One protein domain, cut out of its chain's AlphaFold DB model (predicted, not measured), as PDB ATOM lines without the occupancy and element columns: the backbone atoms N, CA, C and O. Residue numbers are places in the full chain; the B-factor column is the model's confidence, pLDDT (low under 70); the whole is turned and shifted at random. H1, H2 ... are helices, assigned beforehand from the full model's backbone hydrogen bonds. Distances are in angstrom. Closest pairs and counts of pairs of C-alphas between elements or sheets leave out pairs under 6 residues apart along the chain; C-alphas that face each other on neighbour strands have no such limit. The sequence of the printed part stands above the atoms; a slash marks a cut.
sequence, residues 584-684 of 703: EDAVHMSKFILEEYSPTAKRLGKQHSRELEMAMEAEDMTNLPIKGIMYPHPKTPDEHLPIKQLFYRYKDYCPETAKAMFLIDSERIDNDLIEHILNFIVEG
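Overview. This is residues 584 to 684 of the 703 residues of the protein "Putative ATP-dependent RNA helicase DHX57" of Lygus hesperus (UniProt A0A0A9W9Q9). Short helices pack crosswise in a line of contacts, H3 to H4 to H1 to H5, with H4 in the middle, H2 packed mainly on H3, and H5 at one end of the long axis. A wide loop, residues 617 to 642, reaches the opposite end near Lys 627. The printed part has 101 residues with five named helices, H1 to H5 in chain order, and no named strand; the class is all helix, though helices hold 46 residues, under half. It is compact, with a radius of gyration of the C-alphas of 14.1 A, yet elongated, spanning 45 by 29 by 27 A.

Arrangement. Start at H5, residues 671 to 682, which touches H1, residues 584 to 590, at a steep tilt of 63 degrees; their closest C-alphas, Ser 590 and Phe 680, are 5.4 A apart. H1 touches the hub H4, residues 655 to 663, closest at C-alphas 588 and 657, 5.6 A. H3, residues 643 to 649, touches H4 at a steep tilt of 61 degrees, opposite ways, closest at C-alphas 647 and 658, 5.5 A. H2, residues 606 to 616, touches H3, closest at C-alphas 612 and 643, 7.2 A. H2 only just touches H4, with 3 pairs of C-alphas within 8 A, closest at 616 and 655, 6.8 A. H5 is apart from H2, H3 and H4. Every O i to N i+4 pair is within hydrogen-bond range in H1, H3, H4 and H5; in H2, 6 of 7 are.

Along the chain. Find C-alpha 671 at (47.148, -12.726, -21.792); H5 runs 16.4 A to C-alpha 682 at (41.122, -19.421, -35.547). H2 measures 15.7 A, H4 12.4 A, H1 10.1 A and H3 9.8 A.

Size, cuts and confidence. The farthest C-alphas, Lys 627 and Val 682, are 45.4 A apart. The printed part has no cut; the links H1 to H2 and H2 to H3 are long. Look at residues 618 to 631 for pLDDT under 70.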
ATOM      1  N   GLU A 584      32.572 -15.856 -18.774       91.31
ATOM      2  CA  GLU A 584      32.177 -17.230 -18.481       91.31
ATOM      3  C   GLU A 584      32.030 -18.085 -19.751       91.31
ATOM      4  O   GLU A 584      32.565 -19.195 -19.814       91.31
ATOM      5  N   ASP A 585      31.395 -17.541 -20.794       91.88
ATOM      6  CA  ASP A 585      31.251 -18.189 -22.096       91.88
ATOM      7  C   ASP A 585      32.617 -18.339 -22.779       91.88
ATOM      8  O   ASP A 585      32.953 -19.412 -23.276       91.88
ATOM      9  N   ALA A 586      33.434 -17.282 -22.775       91.69
ATOM     10  CA  ALA A 586      34.742 -17.264 -23.422       91.69
ATOM     11  C   ALA A 586      35.706 -18.283 -22.796       91.69
ATOM     12  O   ALA A 586      36.361 -19.036 -23.522       91.69
ATOM     13  N   VAL A 587      35.753 -18.368 -21.462       92.06
ATOM     14  CA  VAL A 587      36.529 -19.374 -20.719       92.06
ATOM     15  C   VAL A 587      36.018 -20.787 -21.021       92.06
ATOM     16  O   VAL A 587      36.816 -21.685 -21.293       92.06
ATOM     17  N   HIS A 588      34.698 -20.994 -21.031       91.56
ATOM     18  CA  HIS A 588      34.102 -22.299 -21.318       91.56
ATOM     19  C   HIS A 588      34.366 -22.774 -22.757       91.56
ATOM     20  O   HIS A 588      34.771 -23.917 -22.980       91.56
ATOM     21  N   MET A 589      34.181 -21.892 -23.741       89.38
ATOM     22  CA  MET A 589      34.330 -22.190 -25.168       89.38
ATOM     23  C   MET A 589      35.793 -22.410 -25.568       89.38
ATOM     24  O   MET A 589      36.088 -23.350 -26.306       89.38
ATOM     25  N   SER A 590      36.713 -21.598 -25.036       89.69
ATOM     26  CA  SER A 590      38.161 -21.766 -25.239       89.69
ATOM     27  C   SER A 590      38.765 -22.932 -24.447       89.69
ATOM     28  O   SER A 590      39.883 -23.351 -24.743       89.69
ATOM     29  N   LYS A 591      38.024 -23.484 -23.472       87.38
ATOM     30  CA  LYS A 591      38.485 -24.508 -22.515       87.38
ATOM     31  C   LYS A 591      39.722 -24.067 -21.726       87.38
ATOM     32  O   LYS A 591      40.576 -24.889 -21.398       87.38
ATOM     33  N   PHE A 592      39.816 -22.772 -21.436       89.25
ATOM     34  CA  PHE A 592      40.903 -22.206 -20.650       89.25
ATOM     35  C   PHE A 592      40.875 -22.748 -19.213       89.25
ATOM     36  O   PHE A 592      39.829 -22.755 -18.559       89.25
ATOM     37  N   ILE A 593      42.032 -23.190 -18.718       86.62
ATOM     38  CA  ILE A 593      42.207 -23.711 -17.358       86.62
ATOM     39  C   ILE A 593      43.191 -22.799 -16.631       86.62
ATOM     40  O   ILE A 593      44.380 -22.795 -16.935       86.62
ATOM     41  N   LEU A 594      42.694 -22.054 -15.642       85.31
ATOM     42  CA  LEU A 594      43.524 -21.202 -14.796       85.31
ATOM     43  C   LEU A 594      44.025 -21.981 -13.571       85.31
ATOM     44  O   LEU A 594      43.232 -22.454 -12.750       85.31
ATOM     45  N   GLU A 595      45.344 -22.108 -13.433       82.69
ATOM     46  CA  GLU A 595      45.972 -22.722 -12.260       82.69
ATOM     47  C   GLU A 595      46.091 -21.739 -11.081       82.69
ATOM     48  O   GLU A 595      46.360 -20.553 -11.259       82.69
ATOM     49  N   GLU A 596      45.981 -22.248  -9.848       76.44
ATOM     50  CA  GLU A 596      46.070 -21.458  -8.600       76.44
ATOM     51  C   GLU A 596      47.420 -20.745  -8.399       76.44
ATOM     52  O   GLU A 596      47.521 -19.815  -7.598       76.44
ATOM     53  N   TYR A 597      48.457 -21.182  -9.117       76.44
ATOM     54  CA  TYR A 597      49.803 -20.610  -9.076       76.44
ATOM     55  C   TYR A 597      50.123 -19.711 -10.281       76.44
ATOM     56  O   TYR A 597      51.246 -19.209 -10.361       76.44
ATOM     57  N   SER A 598      49.167 -19.487 -11.193       80.75
ATOM     58  CA  SER A 598      49.362 -18.584 -12.330       80.75
ATOM     59  C   SER A 598      49.679 -17.152 -11.857       80.75
ATOM     60  O   SER A 598      49.066 -16.680 -10.893       80.75
ATOM     61  N   PRO A 599      50.589 -16.407 -12.520       75.88
ATOM     62  CA  PRO A 599      50.852 -14.996 -12.215       75.88
ATOM     63  C   PRO A 599      49.619 -14.078 -12.308       75.88
ATOM     64  O   PRO A 599      49.598 -13.017 -11.671       75.88
ATOM     65  N   THR A 600      48.620 -14.481 -13.098       78.44
ATOM     66  CA  THR A 600      47.346 -13.783 -13.344       78.44
ATOM     67  C   THR A 600      46.226 -14.201 -12.384       78.44
ATOM     68  O   THR A 600      45.205 -13.520 -12.309       78.44
ATOM     69  N   ALA A 601      46.405 -15.284 -11.619       81.94
ATOM     70  CA  ALA A 601      45.396 -15.775 -10.688       81.94
ATOM     71  C   ALA A 601      45.406 -15.019  -9.347       81.94
ATOM     72  O   ALA A 601      46.454 -14.675  -8.783       81.94
ATOM     73  N   LYS A 602      44.212 -14.848  -8.772       83.75
ATOM     74  CA  LYS A 602      43.995 -14.386  -7.398       83.75
ATOM     75  C   LYS A 602      44.745 -15.287  -6.417       83.75
ATOM     76  O   LYS A 602      44.483 -16.484  -6.307       83.75
ATOM     77  N   ARG A 603      45.647 -14.694  -5.629       79.12
ATOM     78  CA  ARG A 603      46.421 -15.415  -4.605       79.12
ATOM     79  C   ARG A 603      45.532 -15.859  -3.443       79.12
ATOM     80  O   ARG A 603      45.307 -15.105  -2.496       79.12
ATOM     81  N   LEU A 604      45.073 -17.105  -3.488       77.12
ATOM     82  CA  LEU A 604      44.269 -17.696  -2.423       77.12
ATOM     83  C   LEU A 604      45.086 -17.951  -1.147       77.12
ATOM     84  O   LEU A 604      46.211 -18.452  -1.166       77.12
ATOM     85  N   GLY A 605      44.474 -17.666   0.003       75.31
ATOM     86  CA  GLY A 605      44.977 -18.137   1.292       75.31
ATOM     87  C   GLY A 605      44.807 -19.654   1.441       75.31
ATOM     88  O   GLY A 605      43.893 -20.246   0.868       75.31
ATOM     89  N   LYS A 606      45.632 -20.288   2.291       73.81
ATOM     90  CA  LYS A 606      45.617 -21.753   2.535       73.81
ATOM     91  C   LYS A 606      44.249 -22.334   2.924       73.81
ATOM     92  O   LYS A 606      44.050 -23.535   2.784       73.81
ATOM     93  N   GLN A 607      43.343 -21.518   3.463       73.94
ATOM     94  CA  GLN A 607      41.975 -21.936   3.753       73.94
ATOM     95  C   GLN A 607      41.119 -21.993   2.478       73.94
ATOM     96  O   GLN A 607      40.500 -23.017   2.224       73.94
ATOM     97  N   HIS A 608      41.132 -20.942   1.654       76.81
ATOM     98  CA  HIS A 608      40.310 -20.871   0.441       76.81
ATOM     99  C   HIS A 608      40.770 -21.827  -0.665       76.81
ATOM    100  O   HIS A 608      39.926 -22.364  -1.369       76.81
ATOM    101  N   SER A 609      42.075 -22.109  -0.777       78.19
ATOM    102  CA  SER A 609      42.581 -23.157  -1.682       78.19
ATOM    103  C   SER A 609      42.036 -24.544  -1.286       78.19
ATOM    104  O   SER A 609      41.456 -25.234  -2.115       78.19
ATOM    105  N   ARG A 610      42.022 -24.894   0.012       75.56
ATOM    106  CA  ARG A 610      41.369 -26.131   0.500       75.56
ATOM    107  C   ARG A 610      39.853 -26.150   0.300       75.56
ATOM    108  O   ARG A 610      39.282 -27.200   0.031       75.56
ATOM    109  N   GLU A 611      39.185 -25.011   0.472       76.88
ATOM    110  CA  GLU A 611      37.747 -24.889   0.194       76.88
ATOM    111  C   GLU A 611      37.443 -25.070  -1.306       76.88
ATOM    112  O   GLU A 611      36.376 -25.584  -1.636       76.88
ATOM    113  N   LEU A 612      38.379 -24.698  -2.190       79.69
ATOM    114  CA  LEU A 612      38.315 -24.901  -3.640       79.69
ATOM    115  C   LEU A 612      38.579 -26.355  -4.041       79.69
ATOM    116  O   LEU A 612      37.766 -26.913  -4.770       79.69
ATOM    117  N   GLU A 613      39.622 -26.993  -3.502       79.12
ATOM    118  CA  GLU A 613      39.869 -28.437  -3.657       79.12
ATOM    119  C   GLU A 613      38.614 -29.247  -3.270       79.12
ATOM    120  O   GLU A 613      38.073 -29.996  -4.081       79.12
ATOM    121  N   MET A 614      38.053 -28.997  -2.078       74.69
ATOM    122  CA  MET A 614      36.829 -29.663  -1.605       74.69
ATOM    123  C   MET A 614      35.579 -29.358  -2.447       74.69
ATOM    124  O   MET A 614      34.646 -30.160  -2.457       74.69
ATOM    125  N   ALA A 615      35.510 -28.199  -3.111       73.69
ATOM    126  CA  ALA A 615      34.397 -27.850  -3.996       73.69
ATOM    127  C   ALA A 615      34.515 -28.516  -5.378       73.69
ATOM    128  O   ALA A 615      33.490 -28.788  -5.997       73.69
ATOM    129  N   MET A 616      35.736 -28.802  -5.839       75.94
ATOM    130  CA  MET A 616      35.992 -29.550  -7.075       75.94
ATOM    131  C   MET A 616      35.797 -31.060  -6.907       75.94
ATOM    132  O   MET A 616      35.263 -31.705  -7.802       75.94
ATOM    133  N   GLU A 617      36.212 -31.627  -5.769       71.25
ATOM    134  CA  GLU A 617      36.035 -33.056  -5.457       71.25
ATOM    135  C   GLU A 617      34.571 -33.434  -5.162       71.25
ATOM    136  O   GLU A 617      34.214 -34.613  -5.139       71.25
ATOM    137  N   ALA A 618      33.701 -32.448  -4.929       66.69
ATOM    138  CA  ALA A 618      32.280 -32.665  -4.710       66.69
ATOM    139  C   ALA A 618      31.563 -33.001  -6.032       66.69
ATOM    140  O   ALA A 618      31.035 -32.113  -6.700       66.69
ATOM    141  N   GLU A 619      31.483 -34.300  -6.349       53.84
ATOM    142  CA  GLU A 619      30.866 -34.884  -7.562       53.84
ATOM    143  C   GLU A 619      29.441 -34.383  -7.894       53.84
ATOM    144  O   GLU A 619      28.966 -34.589  -9.007       53.84
ATOM    145  N   ASP A 620      28.745 -33.744  -6.946       57.41
ATOM    146  CA  ASP A 620      27.326 -33.391  -7.047       57.41
ATOM    147  C   ASP A 620      27.019 -31.997  -6.441       57.41
ATOM    148  O   ASP A 620      26.100 -31.811  -5.638       57.41
ATOM    149  N   MET A 621      27.814 -30.978  -6.807       53.09
ATOM    150  CA  MET A 621      27.645 -29.571  -6.372       53.09
ATOM    151  C   MET A 621      26.242 -28.985  -6.643       53.09
ATOM    152  O   MET A 621      25.804 -28.078  -5.933       53.09
ATOM    153  N   THR A 622      25.507 -29.517  -7.624       48.88
ATOM    154  CA  THR A 622      24.110 -29.158  -7.930       48.88
ATOM    155  C   THR A 622      23.103 -29.705  -6.905       48.88
ATOM    156  O   THR A 622      22.027 -29.126  -6.752       48.88
ATOM    157  N   ASN A 623      23.464 -30.761  -6.167       49.53
ATOM    158  CA  ASN A 623      22.644 -31.439  -5.155       49.53
ATOM    159  C   ASN A 623      23.084 -31.158  -3.703       49.53
ATOM    160  O   ASN A 623      22.587 -31.794  -2.766       49.53
ATOM    161  N   LEU A 624      23.964 -30.173  -3.472       50.19
ATOM    162  CA  LEU A 624      24.235 -29.676  -2.119       50.19
ATOM    163  C   LEU A 624      22.915 -29.277  -1.425       50.19
ATOM    164  O   LEU A 624      22.123 -28.517  -1.991       50.19
ATOM    165  N   PRO A 625      22.645 -29.750  -0.192       43.62
ATOM    166  CA  PRO A 625      21.352 -29.541   0.443       43.62
ATOM    167  C   PRO A 625      21.069 -28.047   0.640       43.62
ATOM    168  O   PRO A 625      21.757 -27.361   1.394       43.62
ATOM    169  N   ILE A 626      19.973 -27.578   0.033       49.44
ATOM    170  CA  ILE A 626      19.496 -26.177  -0.038       49.44
ATOM    171  C   ILE A 626      19.262 -25.525   1.353       49.44
ATOM    172  O   ILE A 626      18.985 -24.334   1.476       49.44
ATOM    173  N   LYS A 627      19.423 -26.274   2.451       43.28
ATOM    174  CA  LYS A 627      19.345 -25.780   3.833       43.28
ATOM    175  C   LYS A 627      20.580 -24.951   4.218       43.28
ATOM    176  O   LYS A 627      21.432 -25.410   4.971       43.28
ATOM    177  N   GLY A 628      20.617 -23.700   3.756       52.00
ATOM    178  CA  GLY A 628      21.507 -22.655   4.281       52.00
ATOM    179  C   GLY A 628      22.301 -21.866   3.240       52.00
ATOM    180  O   GLY A 628      22.907 -20.859   3.595       52.00
ATOM    181  N   ILE A 629      22.289 -22.269   1.966       55.44
ATOM    182  CA  ILE A 629      22.928 -21.492   0.895       55.44
ATOM    183  C   ILE A 629      21.980 -20.356   0.504       55.44
ATOM    184  O   ILE A 629      20.956 -20.574  -0.139       55.44
ATOM    185  N   MET A 630      22.314 -19.131   0.912       59.91
ATOM    186  CA  MET A 630      21.617 -17.934   0.444       59.91
ATOM    187  C   MET A 630      21.889 -17.769  -1.058       59.91
ATOM    188  O   MET A 630      23.047 -17.851  -1.468       59.91
ATOM    189  N   TYR A 631      20.861 -17.553  -1.879       67.81
ATOM    190  CA  TYR A 631      21.054 -17.320  -3.314       67.81
ATOM    191  C   TYR A 631      21.871 -16.032  -3.536       67.81
ATOM    192  O   TYR A 631      21.538 -15.011  -2.924       67.81
ATOM    193  N   PRO A 632      22.913 -16.038  -4.391       74.25
ATOM    194  CA  PRO A 632      23.657 -14.823  -4.704       74.25
ATOM    195  C   PRO A 632      22.733 -13.824  -5.401       74.25
ATOM    196  O   PRO A 632      22.139 -14.125  -6.438       74.25
ATOM    197  N   HIS A 633      22.606 -12.620  -4.846       75.25
ATOM    198  CA  HIS A 633      21.793 -11.582  -5.469       75.25
ATOM    199  C   HIS A 633      22.414 -11.180  -6.824       75.25
ATOM    200  O   HIS A 633      23.630 -10.978  -6.876       75.25
ATOM    201  N   PRO A 634      21.642 -11.019  -7.919       75.94
ATOM    202  CA  PRO A 634      22.205 -10.800  -9.260       75.94
ATOM    203  C   PRO A 634      23.137  -9.588  -9.384       75.94
ATOM    204  O   PRO A 634      24.028  -9.587 -10.218       75.94
ATOM    205  N   LYS A 635      22.956  -8.564  -8.537       81.56
ATOM    206  CA  LYS A 635      23.801  -7.354  -8.519       81.56
ATOM    207  C   LYS A 635      25.060  -7.454  -7.644       81.56
ATOM    208  O   LYS A 635      25.794  -6.478  -7.558       81.56
ATOM    209  N   THR A 636      25.282  -8.563  -6.939       82.62
ATOM    210  CA  THR A 636      26.504  -8.758  -6.142       82.62
ATOM    211  C   THR A 636      27.645  -9.177  -7.078       82.62
ATOM    212  O   THR A 636      27.469 -10.196  -7.753       82.62
ATOM    213  N   PRO A 637      28.777  -8.444  -7.132       83.75
ATOM    214  CA  PRO A 637      29.935  -8.826  -7.943       83.75
ATOM    215  C   PRO A 637      30.550 -10.145  -7.471       83.75
ATOM    216  O   PRO A 637      30.538 -10.434  -6.272       83.75
ATOM    217  N   ASP A 638      31.123 -10.912  -8.394       84.56
ATOM    218  CA  ASP A 638      31.676 -12.249  -8.128       84.56
ATOM    219  C   ASP A 638      32.779 -12.266  -7.066       84.56
ATOM    220  O   ASP A 638      32.816 -13.168  -6.234       84.56
ATOM    221  N   GLU A 639      33.613 -11.226  -7.022       80.25
ATOM    222  CA  GLU A 639      34.646 -11.006  -5.994       80.25
ATOM    223  C   GLU A 639      34.113 -11.077  -4.556       80.25
ATOM    224  O   GLU A 639      34.842 -11.423  -3.629       80.25
ATOM    225  N   HIS A 640      32.838 -10.728  -4.365       83.31
ATOM    226  CA  HIS A 640      32.183 -10.671  -3.063       83.31
ATOM    227  C   HIS A 640      31.403 -11.957  -2.748       83.31
ATOM    228  O   HIS A 640      30.770 -12.044  -1.690       83.31
ATOM    229  N   LEU A 641      31.408 -12.948  -3.649       82.56
ATOM    230  CA  LEU A 641      30.708 -14.210  -3.458       82.56
ATOM    231  C   LEU A 641      31.625 -15.275  -2.835       82.56
ATOM    232  O   LEU A 641      32.707 -15.548  -3.353       82.56
ATOM    233  N   PRO A 642      31.186 -15.968  -1.768       81.62
ATOM    234  CA  PRO A 642      31.856 -17.178  -1.322       81.62
ATOM    235  C   PRO A 642      31.744 -18.254  -2.406       81.62
ATOM    236  O   PRO A 642      30.713 -18.377  -3.072       81.62
ATOM    237  N   ILE A 643      32.768 -19.100  -2.514       81.12
ATOM    238  CA  ILE A 643      32.914 -20.125  -3.559       81.12
ATOM    239  C   ILE A 643      31.630 -20.919  -3.871       81.12
ATOM    240  O   ILE A 643      31.259 -21.075  -5.031       81.12
ATOM    241  N   LYS A 644      30.879 -21.349  -2.848       79.81
ATOM    242  CA  LYS A 644      29.627 -22.115  -3.017       79.81
ATOM    243  C   LYS A 644      28.509 -21.325  -3.707       79.81
ATOM    244  O   LYS A 644      27.682 -21.919  -4.388       79.81
ATOM    245  N   GLN A 645      28.467 -20.005  -3.532       83.06
ATOM    246  CA  GLN A 645      27.529 -19.134  -4.245       83.06
ATOM    247  C   GLN A 645      27.995 -18.858  -5.678       83.06
ATOM    248  O   GLN A 645      27.153 -18.797  -6.571       83.06
ATOM    249  N   LEU A 646      29.307 -18.751  -5.915       84.19
ATOM    250  CA  LEU A 646      29.853 -18.568  -7.261       84.19
ATOM    251  C   LEU A 646      29.628 -19.809  -8.142       84.19
ATOM    252  O   LEU A 646      29.072 -19.701  -9.230       84.19
ATOM    253  N   PHE A 647      29.941 -21.005  -7.639       84.00
ATOM    254  CA  PHE A 647      29.643 -22.262  -8.340       84.00
ATOM    255  C   PHE A 647      28.132 -22.466  -8.552       84.00
ATOM    256  O   PHE A 647      27.733 -23.062  -9.545       84.00
ATOM    257  N   TYR A 648      27.271 -21.942  -7.668       83.00
ATOM    258  CA  TYR A 648      25.823 -21.940  -7.905       83.00
ATOM    259  C   TYR A 648      25.409 -20.966  -9.025       83.00
ATOM    260  O   TYR A 648      24.502 -21.277  -9.798       83.00
ATOM    261  N   ARG A 649      26.060 -19.796  -9.127       85.31
ATOM    262  CA  ARG A 649      25.853 -18.827 -10.219       85.31
ATOM    263  C   ARG A 649      26.252 -19.424 -11.573       85.31
ATOM    264  O   ARG A 649      25.493 -19.276 -12.522       85.31
ATOM    265  N   TYR A 650      27.363 -20.159 -11.626       87.06
ATOM    266  CA  TYR A 650      27.890 -20.801 -12.838       87.06
ATOM    267  C   TYR A 650      27.559 -22.299 -12.965       87.06
ATOM    268  O   TYR A 650      28.234 -23.021 -13.690       87.06
ATOM    269  N   LYS A 651      26.493 -22.772 -12.307       83.94
ATOM    270  CA  LYS A 651      26.062 -24.189 -12.299       83.94
ATOM    271  C   LYS A 651      25.764 -24.785 -13.687       83.94
ATOM    272  O   LYS A 651      25.695 -26.002 -13.818       83.94
ATOM    273  N   ASP A 652      25.479 -23.926 -14.667       84.94
ATOM    274  CA  ASP A 652      25.111 -24.303 -16.034       84.94
ATOM    275  C   ASP A 652      26.363 -24.444 -16.941       84.94
ATOM    276  O   ASP A 652      26.253 -24.888 -18.082       84.94
ATOM    277  N   TYR A 653      27.554 -24.124 -16.410       87.31
ATOM    278  CA  TYR A 653      28.877 -24.322 -17.018       87.31
ATOM    279  C   TYR A 653      29.612 -25.503 -16.359       87.31
ATOM    280  O   TYR A 653      29.175 -26.039 -15.338       87.31
ATOM    281  N   CYS A 654      30.750 -25.928 -16.922       86.50
ATOM    282  CA  CYS A 654      31.540 -27.003 -16.314       86.50
ATOM    283  C   CYS A 654      32.298 -26.534 -15.046       86.50
ATOM    284  O   CYS A 654      32.586 -25.338 -14.904       86.50
ATOM    285  N   PRO A 655      32.643 -27.448 -14.113       83.38
ATOM    286  CA  PRO A 655      33.322 -27.097 -12.860       83.38
ATOM    287  C   PRO A 655      34.655 -26.362 -13.056       83.38
ATOM    288  O   PRO A 655      35.028 -25.528 -12.232       83.38
ATOM    289  N   GLU A 656      35.356 -26.626 -14.159       85.88
ATOM    290  CA  GLU A 656      36.608 -25.964 -14.535       85.88
ATOM    291  C   GLU A 656      36.382 -24.485 -14.879       85.88
ATOM    292  O   GLU A 656      37.150 -23.633 -14.436       85.88
ATOM    293  N   THR A 657      35.288 -24.156 -15.581       89.19
ATOM    294  CA  THR A 657      34.878 -22.764 -15.822       89.19
ATOM    295  C   THR A 657      34.555 -22.069 -14.500       89.19
ATOM    296  O   THR A 657      35.055 -20.976 -14.249       89.19
ATOM    297  N   ALA A 658      33.796 -22.710 -13.604       86.94
ATOM    298  CA  ALA A 658      33.485 -22.141 -12.289       86.94
ATOM    299  C   ALA A 658      34.743 -21.931 -11.415       86.94
ATOM    300  O   ALA A 658      34.840 -20.917 -10.717       86.94
ATOM    301  N   LYS A 659      35.740 -22.831 -11.495       87.44
ATOM    302  CA  LYS A 659      37.069 -22.635 -10.891       87.44
ATOM    303  C   LYS A 659      37.775 -21.418 -11.483       87.44
ATOM    304  O   LYS A 659      38.254 -20.576 -10.726       87.44
ATOM    305  N   ALA A 660      37.856 -21.322 -12.808       89.06
ATOM    306  CA  ALA A 660      38.531 -20.217 -13.478       89.06
ATOM    307  C   ALA A 660      37.884 -18.868 -13.116       89.06
ATOM    308  O   ALA A 660      38.596 -17.961 -12.699       89.06
ATOM    309  N   MET A 661      36.550 -18.764 -13.124       89.31
ATOM    310  CA  MET A 661      35.829 -17.553 -12.697       89.31
ATOM    311  C   MET A 661      36.110 -17.157 -11.233       89.31
ATOM    312  O   MET A 661      36.118 -15.972 -10.910       89.31
ATOM    313  N   PHE A 662      36.385 -18.118 -10.340       86.94
ATOM    314  CA  PHE A 662      36.813 -17.823  -8.964       86.94
ATOM    315  C   PHE A 662      38.253 -17.290  -8.893       86.94
ATOM    316  O   PHE A 662      38.561 -16.434  -8.060       86.94
ATOM    317  N   LEU A 663      39.138 -17.810  -9.749       88.00
ATOM    318  CA  LEU A 663      40.570 -17.512  -9.746       88.00
ATOM    319  C   LEU A 663      40.963 -16.281 -10.568       88.00
ATOM    320  O   LEU A 663      41.985 -15.680 -10.248       88.00
ATOM    321  N   ILE A 664      40.195 -15.891 -11.588       88.38
ATOM    322  CA  ILE A 664      40.506 -14.730 -12.437       88.38
ATOM    323  C   ILE A 664      40.571 -13.462 -11.583       88.38
ATOM    324  O   ILE A 664      39.627 -13.134 -10.860       88.38
ATOM    325  N   ASP A 665      41.686 -12.739 -11.671       85.56
ATOM    326  CA  ASP A 665      41.835 -11.408 -11.090       85.56
ATOM    327  C   ASP A 665      41.137 -10.364 -11.973       85.56
ATOM    328  O   ASP A 665      41.378 -10.301 -13.173       85.56
ATOM    329  N   SER A 666      40.248  -9.558 -11.392       81.69
ATOM    330  CA  SER A 666      39.500  -8.515 -12.105       81.69
ATOM    331  C   SER A 666      40.303  -7.225 -12.278       81.69
ATOM    332  O   SER A 666      39.943  -6.393 -13.110       81.69
ATOM    333  N   GLU A 667      41.406  -7.060 -11.539       83.38
ATOM    334  CA  GLU A 667      42.330  -5.931 -11.696       83.38
ATOM    335  C   GLU A 667      43.366  -6.158 -12.815       83.38
ATOM    336  O   GLU A 667      44.157  -5.260 -13.111       83.38
ATOM    337  N   ARG A 668      43.398  -7.349 -13.432       82.88
ATOM    338  CA  ARG A 668      44.435  -7.762 -14.391       82.88
ATOM    339  C   ARG A 668      43.839  -8.373 -15.647       82.88
ATOM    340  O   ARG A 668      42.807  -9.030 -15.611       82.88
ATOM    341  N   ILE A 669      44.538  -8.196 -16.763       86.06
ATOM    342  CA  ILE A 669      44.222  -8.886 -18.012       86.06
ATOM    343  C   ILE A 669      45.084 -10.139 -18.101       86.06
ATOM    344  O   ILE A 669      46.305 -10.078 -17.962       86.06
ATOM    345  N   ASP A 670      44.432 -11.271 -18.331       87.81
ATOM    346  CA  ASP A 670      45.096 -12.546 -18.555       87.81
ATOM    347  C   ASP A 670      45.406 -12.708 -20.055       87.81
ATOM    348  O   ASP A 670      44.510 -12.889 -20.884       87.81
ATOM    349  N   ASN A 671      46.688 -12.588 -20.409       88.38
ATOM    350  CA  ASN A 671      47.148 -12.726 -21.792       88.38
ATOM    351  C   ASN A 671      47.065 -14.177 -22.291       88.38
ATOM    352  O   ASN A 671      46.830 -14.383 -23.483       88.38
ATOM    353  N   ASP A 672      47.188 -15.166 -21.401       89.75
ATOM    354  CA  ASP A 672      47.085 -16.582 -21.760       89.75
ATOM    355  C   ASP A 672      45.626 -16.913 -22.117       89.75
ATOM    356  O   ASP A 672      45.367 -17.623 -23.092       89.75
ATOM    357  N   LEU A 673      44.655 -16.332 -21.400       91.06
ATOM    358  CA  LEU A 673      43.234 -16.390 -21.764       91.06
ATOM    359  C   LEU A 673      42.971 -15.734 -23.128       91.06
ATOM    360  O   LEU A 673      42.242 -16.304 -23.941       91.06
ATOM    361  N   ILE A 674      43.569 -14.568 -23.412       92.12
ATOM    362  CA  ILE A 674      43.458 -13.934 -24.738       92.12
ATOM    363  C   ILE A 674      44.005 -14.872 -25.821       92.12
ATOM    364  O   ILE A 674      43.334 -15.072 -26.832       92.12
ATOM    365  N   GLU A 675      45.165 -15.502 -25.613       91.94
ATOM    366  CA  GLU A 675      45.726 -16.469 -26.565       91.94
ATOM    367  C   GLU A 675      44.791 -17.672 -26.784       91.94
ATOM    368  O   GLU A 675      44.524 -18.047 -27.927       91.94
ATOM    369  N   HIS A 676      44.207 -18.234 -25.722       91.50
ATOM    370  CA  HIS A 676      43.243 -19.336 -25.833       91.50
ATOM    371  C   HIS A 676      41.963 -18.930 -26.582       91.50
ATOM    372  O   HIS A 676      41.442 -19.713 -27.379       91.50
ATOM    373  N   ILE A 677      41.474 -17.700 -26.390       92.19
ATOM    374  CA  ILE A 677      40.340 -17.149 -27.148       92.19
ATOM    375  C   ILE A 677      40.715 -16.956 -28.627       92.19
ATOM    376  O   ILE A 677      39.929 -17.312 -29.504       92.19
ATOM    377  N   LEU A 678      41.915 -16.451 -28.931       92.31
ATOM    378  CA  LEU A 678      42.401 -16.303 -30.309       92.31
ATOM    379  C   LEU A 678      42.539 -17.664 -31.008       92.31
ATOM    380  O   LEU A 678      42.033 -17.833 -32.118       92.31
ATOM    381  N   ASN A 679      43.134 -18.654 -30.340       91.31
ATOM    382  CA  ASN A 679      43.238 -20.027 -30.840       91.31
ATOM    383  C   ASN A 679      41.848 -20.650 -31.058       91.31
ATOM    384  O   ASN A 679      41.619 -21.313 -32.071       91.31
ATOM    385  N   PHE A 680      40.879 -20.376 -30.178       91.00
ATOM    386  CA  PHE A 680      39.489 -20.785 -30.382       91.00
ATOM    387  C   PHE A 680      38.847 -20.127 -31.619       91.00
ATOM    388  O   PHE A 680      38.189 -20.829 -32.382       91.00
ATOM    389  N   ILE A 681      39.060 -18.827 -31.856       90.75
ATOM    390  CA  ILE A 681      38.519 -18.098 -33.025       90.75
ATOM    391  C   ILE A 681      39.143 -18.581 -34.349       90.75
ATOM    392  O   ILE A 681      38.488 -18.598 -35.395       90.75
ATOM    393  N   VAL A 682      40.422 -18.962 -34.338       89.69
ATOM    394  CA  VAL A 682      41.122 -19.421 -35.547       89.69
ATOM    395  C   VAL A 682      40.843 -20.904 -35.814       89.69
ATOM    396  O   VAL A 682      40.355 -21.254 -36.893       89.69
ATOM    397  N   GLU A 683      41.097 -21.773 -34.833       87.75
ATOM    398  CA  GLU A 683      41.122 -23.235 -34.996       87.75
ATOM    399  C   GLU A 683      39.945 -23.965 -34.324       87.75
ATOM    400  O   GLU A 683      39.555 -25.046 -34.768       87.75
ATOM    401  N   GLY A 684      39.348 -23.388 -33.275       83.81
ATOM    402  CA  GLY A 684      38.291 -24.019 -32.472       83.81
ATOM    403  C   GLY A 684      37.001 -24.289 -33.253       83.81
ATOM    404  O   GLY A 684      36.681 -23.580 -34.203       83.81
TER     405      GLY A 684